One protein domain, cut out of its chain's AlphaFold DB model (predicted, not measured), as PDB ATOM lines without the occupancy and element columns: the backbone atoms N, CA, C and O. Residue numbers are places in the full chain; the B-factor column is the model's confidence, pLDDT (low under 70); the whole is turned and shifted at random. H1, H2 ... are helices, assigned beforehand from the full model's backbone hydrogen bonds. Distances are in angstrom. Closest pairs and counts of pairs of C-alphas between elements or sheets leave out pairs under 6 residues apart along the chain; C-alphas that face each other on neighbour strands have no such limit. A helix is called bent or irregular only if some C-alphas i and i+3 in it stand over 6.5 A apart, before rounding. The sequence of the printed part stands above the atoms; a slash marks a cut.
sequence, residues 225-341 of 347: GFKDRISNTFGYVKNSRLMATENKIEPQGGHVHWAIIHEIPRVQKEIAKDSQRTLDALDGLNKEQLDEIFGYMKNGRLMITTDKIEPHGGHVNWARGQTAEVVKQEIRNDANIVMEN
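AT A GLANCE: This is residues 225 to 341 of the 347 residues of the protein "ZnMc domain-containing protein" of Bacillus thuringiensis (UniProt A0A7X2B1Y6). Four long helices, H1, H3, H4 and H6, are bundled side by side around a common core, with H1 and H3 running one way and H4 and H6 the other. Two short helices cover the outside: H2 crosses H1, and H5 crosses H4. The printed part has 117 residues with six named helices, H1 to H6 in order along the chain, and no named strand, so its class is all helix. It is compact, with a radius of gyration of the C-alphas of 12.9 A and spans of 38 by 26 by 24 A.

HOW THE PARTS SIT: Start with H1, residues 225 to 246, which is a hub together with H4, residues 287 to 306; each touches three other helices. These two touch each other, closest at the C-alphas of Thr 233 and Gly 300, 4.4 A apart, at a shallow tilt of 11 degrees, opposite ways. Look next at H2, residues 252 to 260: it touches H1 at a steep tilt of 51 degrees, closest at the C-alphas of Ser 231 and Ala 259, 4.8 A. H3, residues 264 to 284, touches H1 at a shallow tilt of 29 degrees, the same way, with the C-alphas of Arg 241 and Thr 278 closest at 4.8 A. H5, residues 312 to 320, touches H4 at a steep tilt of 50 degrees, closest at the C-alphas of Gly 295 and His 315, 4.8 A. H6, residues 324 to 340, touches H4 at the C-alphas of Phe 294 and Ile 331, 5.5 A, and H3 at those of Ala 272 and Met 339, 5.3 A. H1 and H6 are near each other, while H2 and H5 are apart. Every O i to N i+4 pair is within hydrogen-bond range in H2, H4, H5 and H6; in H1 it is 17 of 18 and in H3 15 of 17.

IN THESE COORDINATES: Find C-alpha 225 at (19.979, 58.135, 19.873); from there H1 runs 31.6 A to C-alpha 246 at (36.968, 32.863, 28.361). H2 is short, with nine residues. H3 spans 31.8 A and is irregular, with C-alphas 280 and 283 7.6 A apart. H4 spans 27.7 A, and H5 again has nine residues. H6 spans 24.1 A and ends at C-alpha 340, at (16.529, 39.798, 15.289).

THE WHOLE: The two C-alphas farthest apart, those of Ile 261 and Thr 323, are 39.0 A apart. The printed part has no cut, and its five links are tight. The mean pLDDT of the printed part is 95.3, and residue 341 alone is under 70.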
ATOM      1  N   GLY A 225      20.443  58.611  21.170       88.38
ATOM      2  CA  GLY A 225      19.979  58.135  19.873       88.38
ATOM      3  C   GLY A 225      20.334  56.672  19.614       88.38
ATOM      4  O   GLY A 225      20.452  55.842  20.514       88.38
ATOM      5  N   PHE A 226      20.388  56.295  18.341       88.50
ATOM      6  CA  PHE A 226      20.635  54.906  17.954       88.50
ATOM      7  C   PHE A 226      22.085  54.468  18.201       88.50
ATOM      8  O   PHE A 226      22.321  53.344  18.646       88.50
ATOM      9  N   LYS A 227      23.039  55.375  17.969       90.50
ATOM     10  CA  LYS A 227      24.473  55.123  18.104       90.50
ATOM     11  C   LYS A 227      24.890  54.781  19.541       90.50
ATOM     12  O   LYS A 227      25.614  53.805  19.747       90.50
ATOM     13  N   ASP A 228      24.390  55.497  20.543       91.38
ATOM     14  CA  ASP A 228      24.712  55.182  21.941       91.38
ATOM     15  C   ASP A 228      24.103  53.861  22.377       91.38
ATOM     16  O   ASP A 228      24.775  53.042  23.007       91.38
ATOM     17  N   ARG A 229      22.845  53.616  22.000       92.06
ATOM     18  CA  ARG A 229      22.156  52.365  22.328       92.06
ATOM     19  C   ARG A 229      22.903  51.166  21.775       92.06
ATOM     20  O   ARG A 229      23.115  50.193  22.501       92.06
ATOM     21  N   ILE A 230      23.345  51.231  20.519       92.75
ATOM     22  CA  ILE A 230      24.095  50.126  19.927       92.75
ATOM     23  C   ILE A 230      25.488  49.974  20.545       92.75
ATOM     24  O   ILE A 230      25.905  48.852  20.826       92.75
ATOM     25  N   SER A 231      26.174  51.078  20.849       95.19
ATOM     26  CA  SER A 231      27.514  51.039  21.447       95.19
ATOM     27  C   SER A 231      27.492  50.459  22.864       95.19
ATOM     28  O   SER A 231      28.305  49.598  23.207       95.19
ATOM     29  N   ASN A 232      26.500  50.846  23.667       95.81
ATOM     30  CA  ASN A 232      26.286  50.288  24.999       95.81
ATOM     31  C   ASN A 232      25.855  48.819  24.953       95.81
ATOM     32  O   ASN A 232      26.372  48.004  25.718       95.81
ATOM     33  N   THR A 233      24.963  48.462  24.025       96.19
ATOM     34  CA  THR A 233      24.544  47.068  23.817       96.19
ATOM     35  C   THR A 233      25.724  46.185  23.439       96.19
ATOM     36  O   THR A 233      25.871  45.103  24.006       96.19
ATOM     37  N   PHE A 234      26.607  46.659  22.555       97.00
ATOM     38  CA  PHE A 234      27.847  45.959  22.238       97.00
ATOM     39  C   PHE A 234      28.686  45.705  23.490       97.00
ATOM     40  O   PHE A 234      29.142  44.584  23.682       97.00
ATOM     41  N   GLY A 235      28.831  46.690  24.382       97.88
ATOM     42  CA  GLY A 235      29.562  46.505  25.638       97.88
ATOM     43  C   GLY A 235      29.017  45.369  26.510       97.88
ATOM     44  O   GLY A 235      29.792  44.560  27.025       97.88
ATOM     45  N   TYR A 236      27.694  45.262  26.629       98.00
ATOM     46  CA  TYR A 236      27.048  44.175  27.366       98.00
ATOM     47  C   TYR A 236      27.215  42.817  26.670       98.00
ATOM     48  O   TYR A 236      27.672  41.853  27.285       98.00
ATOM     49  N   VAL A 237      26.905  42.740  25.374       97.88
ATOM     50  CA  VAL A 237      27.009  41.503  24.580       97.88
ATOM     51  C   VAL A 237      28.453  41.002  24.526       97.88
ATOM     52  O   VAL A 237      28.703  39.798  24.622       97.88
ATOM     53  N   LYS A 238      29.423  41.918  24.457       98.44
ATOM     54  CA  LYS A 238      30.844  41.584  24.476       98.44
ATOM     55  C   LYS A 238      31.232  40.884  25.772       98.44
ATOM     56  O   LYS A 238      31.856  39.827  25.705       98.44
ATOM     57  N   ASN A 239      30.823  41.425  26.920       98.56
ATOM     58  CA  ASN A 239      31.085  40.825  28.230       98.56
ATOM     59  C   ASN A 239      30.353  39.495  28.436       98.56
ATOM     60  O   ASN A 239      30.950  38.556  28.954       98.56
ATOM     61  N   SER A 240      29.122  39.363  27.937       98.44
ATOM     62  CA  SER A 240      28.428  38.069  27.874       98.44
ATOM     63  C   SER A 240      29.278  37.017  27.153       98.44
ATOM     64  O   SER A 240      29.506  35.921  27.663       98.44
ATOM     65  N   ARG A 241      29.824  37.362  25.984       98.50
ATOM     66  CA  ARG A 241      30.634  36.433  25.192       98.50
ATOM     67  C   ARG A 241      32.013  36.181  25.818       98.50
ATOM     68  O   ARG A 241      32.481  35.046  25.792       98.50
ATOM     69  N   LEU A 242      32.652  37.192  26.418       98.56
ATOM     70  CA  LEU A 242      33.895  37.033  27.198       98.56
ATOM     71  C   LEU A 242      33.690  36.057  28.373       98.56
ATOM     72  O   LEU A 242      34.497  35.146  28.555       98.56
ATOM     73  N   MET A 243      32.578  36.172  29.101       98.44
ATOM     74  CA  MET A 243      32.232  35.256  30.190       98.44
ATOM     75  C   MET A 243      31.971  33.834  29.676       98.44
ATOM     76  O   MET A 243      32.480  32.866  30.244       98.44
ATOM     77  N   ALA A 244      31.240  33.701  28.565       98.31
ATOM     78  CA  ALA A 244      30.890  32.406  27.984       98.31
ATOM     79  C   ALA A 244      32.107  31.622  27.468       98.31
ATOM     80  O   ALA A 244      32.198  30.419  27.688       98.31
ATOM     81  N   THR A 245      33.051  32.276  26.785       98.12
ATOM     82  CA  THR A 245      34.143  31.558  26.101       98.12
ATOM     83  C   THR A 245      35.481  31.615  26.829       98.12
ATOM     84  O   THR A 245      36.355  30.801  26.552       98.12
ATOM     85  N   GLU A 246      35.678  32.599  27.707       97.94
ATOM     86  CA  GLU A 246      36.968  32.863  28.361       97.94
ATOM     87  C   GLU A 246      36.856  32.970  29.893       97.94
ATOM     88  O   GLU A 246      37.879  33.120  30.555       97.94
ATOM     89  N   ASN A 247      35.645  32.883  30.466       97.56
ATOM     90  CA  ASN A 247      35.383  33.042  31.903       97.56
ATOM     91  C   ASN A 247      35.997  34.330  32.491       97.56
ATOM     92  O   ASN A 247      36.622  34.318  33.553       97.56
ATOM     93  N   LYS A 248      35.860  35.446  31.765       97.12
ATOM     94  CA  LYS A 248      36.390  36.754  32.171       97.12
ATOM     95  C   LYS A 248      35.419  37.887  31.841       97.12
ATOM     96  O   LYS A 248      34.547  37.736  30.989       97.12
ATOM     97  N   ILE A 249      35.636  39.035  32.477       95.75
ATOM     98  CA  ILE A 249      34.962  40.304  32.181       95.75
ATOM     99  C   ILE A 249      36.002  41.394  31.938       95.75
ATOM    100  O   ILE A 249      37.082  41.375  32.530       95.75
ATOM    101  N   GLU A 250      35.671  42.348  31.080       96.06
ATOM    102  CA  GLU A 250      36.486  43.527  30.804       96.06
ATOM    103  C   GLU A 250      35.688  44.809  31.120       96.06
ATOM    104  O   GLU A 250      34.447  44.797  31.136       96.06
ATOM    105  N   PRO A 251      36.366  45.938  31.405       96.44
ATOM    106  CA  PRO A 251      35.685  47.204  31.649       96.44
ATOM    107  C   PRO A 251      34.786  47.600  30.473       96.44
ATOM    108  O   PRO A 251      35.250  47.759  29.344       96.44
ATOM    109  N   GLN A 252      33.501  47.837  30.753       92.81
ATOM    110  CA  GLN A 252      32.508  48.152  29.721       92.81
ATOM    111  C   GLN A 252      32.901  49.374  28.878       92.81
ATOM    112  O   GLN A 252      32.691  49.369  27.668       92.81
ATOM    113  N   GLY A 253      33.531  50.384  29.490       92.62
ATOM    114  CA  GLY A 253      33.974  51.598  28.798       92.62
ATOM    115  C   GLY A 253      34.900  51.329  27.607       92.62
ATOM    116  O   GLY A 253      34.756  51.985  26.582       92.62
ATOM    117  N   GLY A 254      35.781  50.323  27.686       94.75
ATOM    118  CA  GLY A 254      36.666  49.963  26.572       94.75
ATOM    119  C   GLY A 254      35.901  49.393  25.373       94.75
ATOM    120  O   GLY A 254      36.169  49.750  24.227       94.75
ATOM    121  N   HIS A 255      34.894  48.556  25.629       97.44
ATOM    122  CA  HIS A 255      34.022  48.029  24.578       97.44
ATOM    123  C   HIS A 255      33.150  49.113  23.952       97.44
ATOM    124  O   HIS A 255      32.998  49.152  22.733       97.44
ATOM    125  N   VAL A 256      32.589  49.995  24.784       96.31
ATOM    126  CA  VAL A 256      31.749  51.102  24.321       96.31
ATOM    127  C   VAL A 256      32.573  52.076  23.487       96.31
ATOM    128  O   VAL A 256      32.134  52.435  22.402       96.31
ATOM    129  N   HIS A 257      33.789  52.427  23.918       94.31
ATOM    130  CA  HIS A 257      34.699  53.265  23.137       94.31
ATOM    131  C   HIS A 257      34.997  52.647  21.765       94.31
ATOM    132  O   HIS A 257      34.828  53.316  20.748       94.31
ATOM    133  N   TRP A 258      35.338  51.350  21.718       97.19
ATOM    134  CA  TRP A 258      35.519  50.647  20.446       97.19
ATOM    135  C   TRP A 258      34.263  50.739  19.573       97.19
ATOM    136  O   TRP A 258      34.363  51.023  18.385       97.19
ATOM    137  N   ALA A 259      33.072  50.539  20.134       96.56
ATOM    138  CA  ALA A 259      31.846  50.617  19.353       96.56
ATOM    139  C   ALA A 259      31.525  52.042  18.880       96.56
ATOM    140  O   ALA A 259      30.993  52.192  17.784       96.56
ATOM    141  N   ILE A 260      31.869  53.078  19.649       94.69
ATOM    142  CA  ILE A 260      31.672  54.484  19.272       94.69
ATOM    143  C   ILE A 260      32.459  54.818  18.000       94.69
ATOM    144  O   ILE A 260      31.870  55.317  17.045       94.69
ATOM    145  N   ILE A 261      33.742  54.461  17.932       94.12
ATOM    146  CA  ILE A 261      34.627  54.833  16.811       94.12
ATOM    147  C   ILE A 261      34.436  53.984  15.538       94.12
ATOM    148  O   ILE A 261      35.117  54.194  14.537       94.12
ATOM    149  N   HIS A 262      33.512  53.021  15.549       94.69
ATOM    150  CA  HIS A 262      33.205  52.171  14.397       94.69
ATOM    151  C   HIS A 262      31.801  52.424  13.847       94.69
ATOM    152  O   HIS A 262      30.865  52.689  14.595       94.69
ATOM    153  N   GLU A 263      31.625  52.293  12.534       90.12
ATOM    154  CA  GLU A 263      30.325  52.480  11.884       90.12
ATOM    155  C   GLU A 263      29.251  51.534  12.439       90.12
ATOM    156  O   GLU A 263      29.517  50.373  12.776       90.12
ATOM    157  N   ILE A 264      28.010  52.021  12.476       88.44
ATOM    158  CA  ILE A 264      26.850  51.291  12.999       88.44
ATOM    159  C   ILE A 264      26.735  49.865  12.413       88.44
ATOM    160  O   ILE A 264      26.669  48.927  13.215       88.44
ATOM    161  N   PRO A 265      26.810  49.637  11.081       89.31
ATOM    162  CA  PRO A 265      26.703  48.290  10.510       89.31
ATOM    163  C   PRO A 265      27.780  47.318  10.997       89.31
ATOM    164  O   PRO A 265      27.516  46.131  11.214       89.31
ATOM    165  N   ARG A 266      29.004  47.812  11.226       92.81
ATOM    166  CA  ARG A 266      30.098  46.995  11.759       92.81
ATOM    167  C   ARG A 266      29.822  46.578  13.201       92.81
ATOM    168  O   ARG A 266      30.036  45.415  13.542       92.81
ATOM    169  N   VAL A 267      29.321  47.495  14.027       93.62
ATOM    170  CA  VAL A 267      28.947  47.195  15.418       93.62
ATOM    171  C   VAL A 267      27.782  46.201  15.461       93.62
ATOM    172  O   VAL A 267      27.862  45.222  16.200       93.62
ATOM    173  N   GLN A 268      26.749  46.374  14.624       91.25
ATOM    174  CA  GLN A 268      25.625  45.428  14.500       91.25
ATOM    175  C   GLN A 268      26.113  44.007  14.190       91.25
ATOM    176  O   GLN A 268      25.702  43.044  14.842       91.25
ATOM    177  N   LYS A 269      27.033  43.872  13.229       92.69
ATOM    178  CA  LYS A 269      27.604  42.577  12.843       92.69
ATOM    179  C   LYS A 269      28.374  41.912  13.986       92.69
ATOM    180  O   LYS A 269      28.240  40.704  14.184       92.69
ATOM    181  N   GLU A 270      29.174  42.669  14.738       95.88
ATOM    182  CA  GLU A 270      29.906  42.109  15.879       95.88
ATOM    183  C   GLU A 270      28.984  41.776  17.060       95.88
ATOM    184  O   GLU A 270      29.205  40.750  17.699       95.88
ATOM    185  N   ILE A 271      27.907  42.539  17.294       95.56
ATOM    186  CA  ILE A 271      26.854  42.167  18.252       95.56
ATOM    187  C   ILE A 271      26.253  40.809  17.879       95.56
ATOM    188  O   ILE A 271      26.226  39.910  18.713       95.56
ATOM    189  N   ALA A 272      25.819  40.628  16.627       94.12
ATOM    190  CA  ALA A 272      25.204  39.373  16.195       94.12
ATOM    191  C   ALA A 272      26.157  38.177  16.364       94.12
ATOM    192  O   ALA A 272      25.783  37.123  16.875       94.12
ATOM    193  N   LYS A 273      27.422  38.365  15.990       96.00
ATOM    194  CA  LYS A 273      28.467  37.347  16.113       96.00
ATOM    195  C   LYS A 273      28.785  36.996  17.566       96.00
ATOM    196  O   LYS A 273      28.938  35.815  17.874       96.00
ATOM    197  N   ASP A 274      28.900  37.983  18.453       97.88
ATOM    198  CA  ASP A 274      29.190  37.723  19.864       97.88
ATOM    199  C   ASP A 274      27.964  37.155  20.612       97.88
ATOM    200  O   ASP A 274      28.127  36.283  21.471       97.88
ATOM    201  N   SER A 275      26.740  37.526  20.219       97.25
ATOM    202  CA  SER A 275      25.513  36.858  20.669       97.25
ATOM    203  C   SER A 275      25.503  35.383  20.269       97.25
ATOM    204  O   SER A 275      25.364  34.527  21.139       97.25
ATOM    205  N   GLN A 276      25.750  35.054  18.995       97.50
ATOM    206  CA  GLN A 276      25.771  33.660  18.536       97.50
ATOM    207  C   GLN A 276      26.839  32.831  19.263       97.50
ATOM    208  O   GLN A 276      26.553  31.748  19.762       97.50
ATOM    209  N   ARG A 277      28.052  33.373  19.421       98.12
ATOM    210  CA  ARG A 277      29.130  32.705  20.172       98.12
ATOM    211  C   ARG A 277      28.787  32.472  21.640       98.12
ATOM    212  O   ARG A 277      29.248  31.492  22.216       98.12
ATOM    213  N   THR A 278      28.009  33.368  22.250       98.44
ATOM    214  CA  THR A 278      27.478  33.145  23.601       98.44
ATOM    215  C   THR A 278      26.542  31.936  23.593       98.44
ATOM    216  O   THR A 278      26.703  31.045  24.424       98.44
ATOM    217  N   LEU A 279      25.599  31.886  22.644       98.19
ATOM    218  CA  LEU A 279      24.617  30.806  22.529       98.19
ATOM    219  C   LEU A 279      25.266  29.438  22.302       98.19
ATOM    220  O   LEU A 279      24.879  28.475  22.963       98.19
ATOM    221  N   ASP A 280      26.276  29.372  21.435       98.25
ATOM    222  CA  ASP A 280      26.994  28.137  21.101       98.25
ATOM    223  C   ASP A 280      27.720  27.528  22.316       98.25
ATOM    224  O   ASP A 280      27.906  26.315  22.392       98.25
ATOM    225  N   ALA A 281      28.123  28.359  23.281       98.00
ATOM    226  CA  ALA A 281      28.855  27.924  24.467       98.00
ATOM    227  C   ALA A 281      27.945  27.495  25.635       98.00
ATOM    228  O   ALA A 281      28.425  26.803  26.534       98.00
ATOM    229  N   LEU A 282      26.654  27.873  25.639       96.25
ATOM    230  CA  LEU A 282      25.775  27.805  26.820       96.25
ATOM    231  C   LEU A 282      25.719  26.439  27.500       96.25
ATOM    232  O   LEU A 282      25.632  26.363  28.728       96.25
ATOM    233  N   ASP A 283      25.725  25.353  26.728       94.81
ATOM    234  CA  ASP A 283      25.496  24.026  27.288       94.81
ATOM    235  C   ASP A 283      26.661  23.509  28.137       94.81
ATOM    236  O   ASP A 283      26.423  22.718  29.049       94.81
ATOM    237  N   GLY A 284      27.875  24.024  27.914       94.25
ATOM    238  CA  GLY A 284      29.080  23.663  28.665       94.25
ATOM    239  C   GLY A 284      29.360  24.516  29.906       94.25
ATOM    240  O   GLY A 284      30.379  24.298  30.560       94.25
ATOM    241  N   LEU A 285      28.510  25.494  30.228       97.81
ATOM    242  CA  LEU A 285      28.800  26.488  31.267       97.81
ATOM    243  C   LEU A 285      28.315  26.067  32.651       97.81
ATOM    244  O   LEU A 285      27.260  25.445  32.808       97.81
ATOM    245  N   ASN A 286      29.072  26.471  33.672       97.75
ATOM    246  CA  ASN A 286      28.642  26.328  35.057       97.75
ATOM    247  C   ASN A 286      27.588  27.391  35.430       97.75
ATOM    248  O   ASN A 286      27.350  28.355  34.701       97.75
ATOM    249  N   LYS A 287      26.944  27.217  36.589       97.06
ATOM    250  CA  LYS A 287      25.833  28.081  37.004       97.06
ATOM    251  C   LYS A 287      26.240  29.540  37.237       97.06
ATOM    252  O   LYS A 287      25.478  30.429  36.884       97.06
ATOM    253  N   GLU A 288      27.426  29.785  37.784       97.38
ATOM    254  CA  GLU A 288      27.922  31.140  38.041       97.38
ATOM    255  C   GLU A 288      28.154  31.907  36.733       97.38
ATOM    256  O   GLU A 288      27.706  33.044  36.596       97.38
ATOM    257  N   GLN A 289      28.742  31.248  35.730       98.50
ATOM    258  CA  GLN A 289      28.893  31.817  34.390       98.50
ATOM    259  C   GLN A 289      27.536  32.152  33.766       98.50
ATOM    260  O   GLN A 289      27.373  33.234  33.206       98.50
ATOM    261  N   LEU A 290      26.554  31.247  33.868       98.69
ATOM    262  CA  LEU A 290      25.205  31.483  33.342       98.69
ATOM    263  C   LEU A 290      24.538  32.700  34.000       98.69
ATOM    264  O   LEU A 290      23.896  33.484  33.304       98.69
ATOM    265  N   ASP A 291      24.712  32.883  35.308       98.56
ATOM    266  CA  ASP A 291      24.107  33.998  36.044       98.56
ATOM    267  C   ASP A 291      24.687  35.351  35.622       98.56
ATOM    268  O   ASP A 291      23.940  36.306  35.400       98.56
ATOM    269  N   GLU A 292      26.007  35.414  35.432       98.50
ATOM    270  CA  GLU A 292      26.691  36.602  34.914       98.50
ATOM    271  C   GLU A 292      26.300  36.900  33.459       98.50
ATOM    272  O   GLU A 292      25.944  38.034  33.126       98.50
ATOM    273  N   ILE A 293      26.298  35.881  32.592       98.69
ATOM    274  CA  ILE A 293      25.897  36.006  31.182       98.69
ATOM    275  C   ILE A 293      24.471  36.527  31.067       98.69
ATOM    276  O   ILE A 293      24.216  37.420  30.259       98.69
ATOM    277  N   PHE A 294      23.550  36.009  31.884       98.75
ATOM    278  CA  PHE A 294      22.180  36.500  31.916       98.75
ATOM    279  C   PHE A 294      22.127  37.989  32.258       98.75
ATOM    280  O   PHE A 294      21.469  38.739  31.544       98.75
ATOM    281  N   GLY A 295      22.854  38.445  33.283       98.38
ATOM    282  CA  GLY A 295      22.879  39.865  33.641       98.38
ATOM    283  C   GLY A 295      23.352  40.767  32.498       98.38
ATOM    284  O   GLY A 295      22.722  41.789  32.209       98.38
ATOM    285  N   TYR A 296      24.406  40.352  31.792       98.38
ATOM    286  CA  TYR A 296      24.918  41.083  30.636       98.38
ATOM    287  C   TYR A 296      23.934  41.057  29.465       98.38
ATOM    288  O   TYR A 296      23.563  42.112  28.952       98.38
ATOM    289  N   MET A 297      23.463  39.878  29.054       98.00
ATOM    290  CA  MET A 297      22.549  39.751  27.919       98.00
ATOM    291  C   MET A 297      21.221  40.476  28.179       98.00
ATOM    292  O   MET A 297      20.699  41.139  27.279       98.00
ATOM    293  N   LYS A 298      20.726  40.456  29.426       98.00
ATOM    294  CA  LYS A 298      19.516  41.183  29.819       98.00
ATOM    295  C   LYS A 298      19.673  42.683  29.646       98.00
ATOM    296  O   LYS A 298      18.827  43.315  29.016       98.00
ATOM    297  N   ASN A 299      20.768  43.246  30.156       97.44
ATOM    298  CA  ASN A 299      21.061  44.667  30.002       97.44
ATOM    299  C   ASN A 299      21.317  45.049  28.539       97.44
ATOM    300  O   ASN A 299      20.842  46.094  28.101       97.44
ATOM    301  N   GLY A 300      21.970  44.189  27.751       95.81
ATOM    302  CA  GLY A 300      22.094  44.377  26.302       95.81
ATOM    303  C   GLY A 300      20.725  44.481  25.623       95.81
ATOM    304  O   GLY A 300      20.453  45.426  24.882       95.81
ATOM    305  N   ARG A 301      19.808  43.564  25.949       95.12
ATOM    306  CA  ARG A 301      18.429  43.582  25.450       95.12
ATOM    307  C   ARG A 301      17.644  44.806  25.933       95.12
ATOM    308  O   ARG A 301      16.900  45.390  25.146       95.12
ATOM    309  N   LEU A 302      17.763  45.214  27.197       94.69
ATOM    310  CA  LEU A 302      17.077  46.402  27.730       94.69
ATOM    311  C   LEU A 302      17.586  47.694  27.084       94.69
ATOM    312  O   LEU A 302      16.769  48.520  26.666       94.69
ATOM    313  N   MET A 303      18.902  47.827  26.928       93.00
ATOM    314  CA  MET A 303      19.531  48.981  26.294       93.00
ATOM    315  C   MET A 303      19.031  49.145  24.858       93.00
ATOM    316  O   MET A 303      18.511  50.198  24.486       93.00
ATOM    317  N   ILE A 304      19.089  48.073  24.064       88.75
ATOM    318  CA  ILE A 304      18.722  48.131  22.649       88.75
ATOM    319  C   ILE A 304      17.213  48.358  22.449       88.75
ATOM    320  O   ILE A 304      16.800  49.092  21.554       88.75
ATOM    321  N   THR A 305      16.357  47.781  23.299       89.44
ATOM    322  CA  THR A 305      14.893  47.853  23.114       89.44
ATOM    323  C   THR A 305      14.231  49.044  23.792       89.44
ATOM    324  O   THR A 305      13.199  49.513  23.310       89.44
ATOM    325  N   THR A 306      14.788  49.529  24.902       89.38
ATOM    326  CA  THR A 306      14.119  50.512  25.766       89.38
ATOM    327  C   THR A 306      14.983  51.696  26.171       89.38
ATOM    328  O   THR A 306      14.436  52.602  26.793       89.38
ATOM    329  N   ASP A 307      16.273  51.715  25.812       90.19
ATOM    330  CA  ASP A 307      17.228  52.738  26.270       90.19
ATOM    331  C   ASP A 307      17.332  52.799  27.806       90.19
ATOM    332  O   ASP A 307      17.392  53.862  28.422       90.19
ATOM    333  N   LYS A 308      17.253  51.629  28.451       91.44
ATOM    334  CA  LYS A 308      17.319  51.481  29.909       91.44
ATOM    335  C   LYS A 308      18.368  50.461  30.301       91.44
ATOM    336  O   LYS A 308      18.642  49.518  29.561       91.44
ATOM    337  N   ILE A 309      18.879  50.635  31.512       91.62
ATOM    338  CA  ILE A 309      19.722  49.666  32.203       91.62
ATOM    339  C   ILE A 309      19.145  49.403  33.584       91.62
ATOM    340  O   ILE A 309      18.539  50.285  34.197       91.62
ATOM    341  N   GLU A 310      19.368  48.199  34.080       94.44
ATOM    342  CA  GLU A 310      19.089  47.827  35.459       94.44
ATOM    343  C   GLU A 310      20.398  47.420  36.154       94.44
ATOM    344  O   GLU A 310      21.378  47.049  35.492       94.44
ATOM    345  N   PRO A 311      20.467  47.499  37.497       96.31
ATOM    346  CA  PRO A 311      21.656  47.077  38.222       96.31
ATOM    347  C   PRO A 311      22.014  45.626  37.883       96.31
ATOM    348  O   PRO A 311      21.234  44.714  38.152       96.31
ATOM    349  N   HIS A 312      23.220  45.407  37.349       96.00
ATOM    350  CA  HIS A 312      23.692  44.080  36.927       96.00
ATOM    351  C   HIS A 312      23.533  43.024  38.029       96.00
ATOM    352  O   HIS A 312      22.977  41.953  37.801       96.00
ATOM    353  N   GLY A 313      23.904  43.366  39.268       96.19
ATOM    354  CA  GLY A 313      23.744  42.474  40.420       96.19
ATOM    355  C   GLY A 313      22.292  42.075  40.714       96.19
ATOM    356  O   GLY A 313      22.057  40.997  41.252       96.19
ATOM    357  N   GLY A 314      21.306  42.896  40.335       97.00
ATOM    358  CA  GLY A 314      19.887  42.553  40.439       97.00
ATOM    359  C   GLY A 314      19.511  41.389  39.521       97.00
ATOM    360  O   GLY A 314      18.879  40.433  39.970       97.00
ATOM    361  N   HIS A 315      19.972  41.421  38.268       97.69
ATOM    362  CA  HIS A 315      19.779  40.324  37.318       97.69
ATOM    363  C   HIS A 315      20.496  39.046  37.755       97.69
ATOM    364  O   HIS A 315      19.890  37.976  37.752       97.69
ATOM    365  N   VAL A 316      21.755  39.161  38.189       98.12
ATOM    366  CA  VAL A 316      22.546  38.021  38.680       98.12
ATOM    367  C   VAL A 316      21.869  37.379  39.896       98.12
ATOM    368  O   VAL A 316      21.732  36.161  39.964       98.12
ATOM    369  N   ASN A 317      21.378  38.182  40.846       98.06
ATOM    370  CA  ASN A 317      20.668  37.669  42.021       98.06
ATOM    371  C   ASN A 317      19.355  36.969  41.660       98.06
ATOM    372  O   ASN A 317      19.037  35.941  42.255       98.06
ATOM    373  N   TRP A 318      18.612  37.491  40.681       98.38
ATOM    374  CA  TRP A 318      17.441  36.793  40.158       98.38
ATOM    375  C   TRP A 318      17.833  35.438  39.553       98.38
ATOM    376  O   TRP A 318      17.226  34.428  39.905       98.38
ATOM    377  N   ALA A 319      18.879  35.399  38.719       98.12
ATOM    378  CA  ALA A 319      19.327  34.187  38.034       98.12
ATOM    379  C   ALA A 319      19.819  33.107  39.008       98.12
ATOM    380  O   ALA A 319      19.486  31.930  38.848       98.12
ATOM    381  N   ARG A 320      20.505  33.496  40.093       98.00
ATOM    382  CA  ARG A 320      20.905  32.593  41.191       98.00
ATOM    383  C   ARG A 320      19.726  31.855  41.829       98.00
ATOM    384  O   ARG A 320      19.898  30.729  42.285       98.00
ATOM    385  N   GLY A 321      18.540  32.466  41.846       97.62
ATOM    386  CA  GLY A 321      17.304  31.852  42.338       97.62
ATOM    387  C   GLY A 321      16.629  30.883  41.358       97.62
ATOM    388  O   GLY A 321      15.612  30.292  41.712       97.62
ATOM    389  N   GLN A 322      17.161  30.726  40.142       98.38
ATOM    390  CA  GLN A 322      16.597  29.893  39.075       98.38
ATOM    391  C   GLN A 322      17.440  28.641  38.798       98.38
ATOM    392  O   GLN A 322      18.625  28.568  39.136       98.38
ATOM    393  N   THR A 323      16.846  27.657  38.113       98.12
ATOM    394  CA  THR A 323      17.585  26.501  37.574       98.12
ATOM    395  C   THR A 323      18.446  26.904  36.372       98.12
ATOM    396  O   THR A 323      18.188  27.915  35.716       98.12
ATOM    397  N   ALA A 324      19.474  26.111  36.053       97.88
ATOM    398  CA  ALA A 324      20.352  26.382  34.911       97.88
ATOM    399  C   ALA A 324      19.577  26.423  33.581       97.88
ATOM    400  O   ALA A 324      19.839  27.275  32.738       97.88
ATOM    401  N   GLU A 325      18.593  25.543  33.410       97.88
ATOM    402  CA  GLU A 325      17.751  25.454  32.217       97.88
ATOM    403  C   GLU A 325      16.906  26.716  32.019       97.88
ATOM    404  O   GLU A 325      16.813  27.211  30.895       97.88
ATOM    405  N   VAL A 326      16.342  27.269  33.100       98.31
ATOM    406  CA  VAL A 326      15.582  28.529  33.050       98.31
ATOM    407  C   VAL A 326      16.494  29.681  32.637       98.31
ATOM    408  O   VAL A 326      16.157  30.429  31.724       98.31
ATOM    409  N   VAL A 327      17.681  29.790  33.245       98.50
ATOM    410  CA  VAL A 327      18.642  30.854  32.911       98.50
ATOM    411  C   VAL A 327      19.110  30.742  31.456       98.50
ATOM    412  O   VAL A 327      19.099  31.735  30.733       98.50
ATOM    413  N   LYS A 328      19.445  29.534  30.980       98.62
ATOM    414  CA  LYS A 328      19.807  29.296  29.570       98.62
ATOM    415  C   LYS A 328      18.690  29.709  28.613       98.62
ATOM    416  O   LYS A 328      18.975  30.289  27.567       98.62
ATOM    417  N   GLN A 329      17.434  29.407  28.944       98.44
ATOM    418  CA  GLN A 329      16.301  29.784  28.100       98.44
ATOM    419  C   GLN A 329      16.121  31.304  28.037       98.44
ATOM    420  O   GLN A 329      15.912  31.840  26.952       98.44
ATOM    421  N   GLU A 330      16.263  32.003  29.160       98.44
ATOM    422  CA  GLU A 330      16.191  33.466  29.172       98.44
ATOM    423  C   GLU A 330      17.346  34.115  28.403       98.44
ATOM    424  O   GLU A 330      17.109  35.033  27.621       98.44
ATOM    425  N   ILE A 331      18.572  33.591  28.522       98.56
ATOM    426  CA  ILE A 331      19.704  34.064  27.708       98.56
ATOM    427  C   ILE A 331      19.400  33.899  26.213       98.56
ATOM    428  O   ILE A 331      19.641  34.826  25.442       98.56
ATOM    429  N   ARG A 332      18.841  32.751  25.795       98.12
ATOM    430  CA  ARG A 332      18.412  32.529  24.400       98.12
ATOM    431  C   ARG A 332      17.367  33.553  23.964       98.12
ATOM    432  O   ARG A 332      17.499  34.129  22.888       98.12
ATOM    433  N   ASN A 333      16.364  33.808  24.803       96.75
ATOM    434  CA  ASN A 333      15.310  34.780  24.515       96.75
ATOM    435  C   ASN A 333      15.887  36.194  24.328       96.75
ATOM    436  O   ASN A 333      15.599  36.848  23.325       96.75
ATOM    437  N   ASP A 334      16.721  36.659  25.262       96.75
ATOM    438  CA  ASP A 334      17.306  37.999  25.194       96.75
ATOM    439  C   ASP A 334      18.296  38.129  24.017       96.75
ATOM    440  O   ASP A 334      18.248  39.126  23.295       96.75
ATOM    441  N   ALA A 335      19.124  37.111  23.749       95.25
ATOM    442  CA  ALA A 335      20.056  37.104  22.617       95.25
ATOM    443  C   ALA A 335      19.335  37.141  21.262       95.25
ATOM    444  O   ALA A 335      19.728  37.908  20.383       95.25
ATOM    445  N   ASN A 336      18.256  36.367  21.096       92.50
ATOM    446  CA  ASN A 336      17.454  36.390  19.871       92.50
ATOM    447  C   ASN A 336      16.837  37.773  19.645       92.50
ATOM    448  O   ASN A 336      16.902  38.293  18.537       92.50
ATOM    449  N   ILE A 337      16.334  38.432  20.695       91.44
ATOM    450  CA  ILE A 337      15.828  39.809  20.585       91.44
ATOM    451  C   ILE A 337      16.942  40.774  20.161       91.44
ATOM    452  O   ILE A 337      16.707  41.634  19.314       91.44
ATOM    453  N   VAL A 338      18.145  40.646  20.725       88.75
ATOM    454  CA  VAL A 338      19.297  41.485  20.351       88.75
ATOM    455  C   VAL A 338      19.686  41.283  18.879       88.75
ATOM    456  O   VAL A 338      20.023  42.259  18.211       88.75
ATOM    457  N   MET A 339      19.616  40.054  18.358       86.06
ATOM    458  CA  MET A 339      19.989  39.727  16.974       86.06
ATOM    459  C   MET A 339      18.898  40.045  15.940       86.06
ATOM    460  O   MET A 339      19.205  40.476  14.831       86.06
ATOM    461  N   GLU A 340      17.626  39.809  16.267       75.44
ATOM    462  CA  GLU A 340      16.529  39.798  15.289       75.44
ATOM    463  C   GLU A 340      15.769  41.122  15.176       75.44
ATOM    464  O   GLU A 340      14.976  41.276  14.240       75.44
ATOM    465  N   ASN A 341      15.983  42.067  16.096       68.38
ATOM    466  CA  ASN A 341      15.228  43.315  16.140       68.38
ATOM    467  C   ASN A 341      15.392  44.106  14.832       68.38
ATOM    468  O   ASN A 341      16.488  44.537  14.489       68.38
TER     469      ASN A 341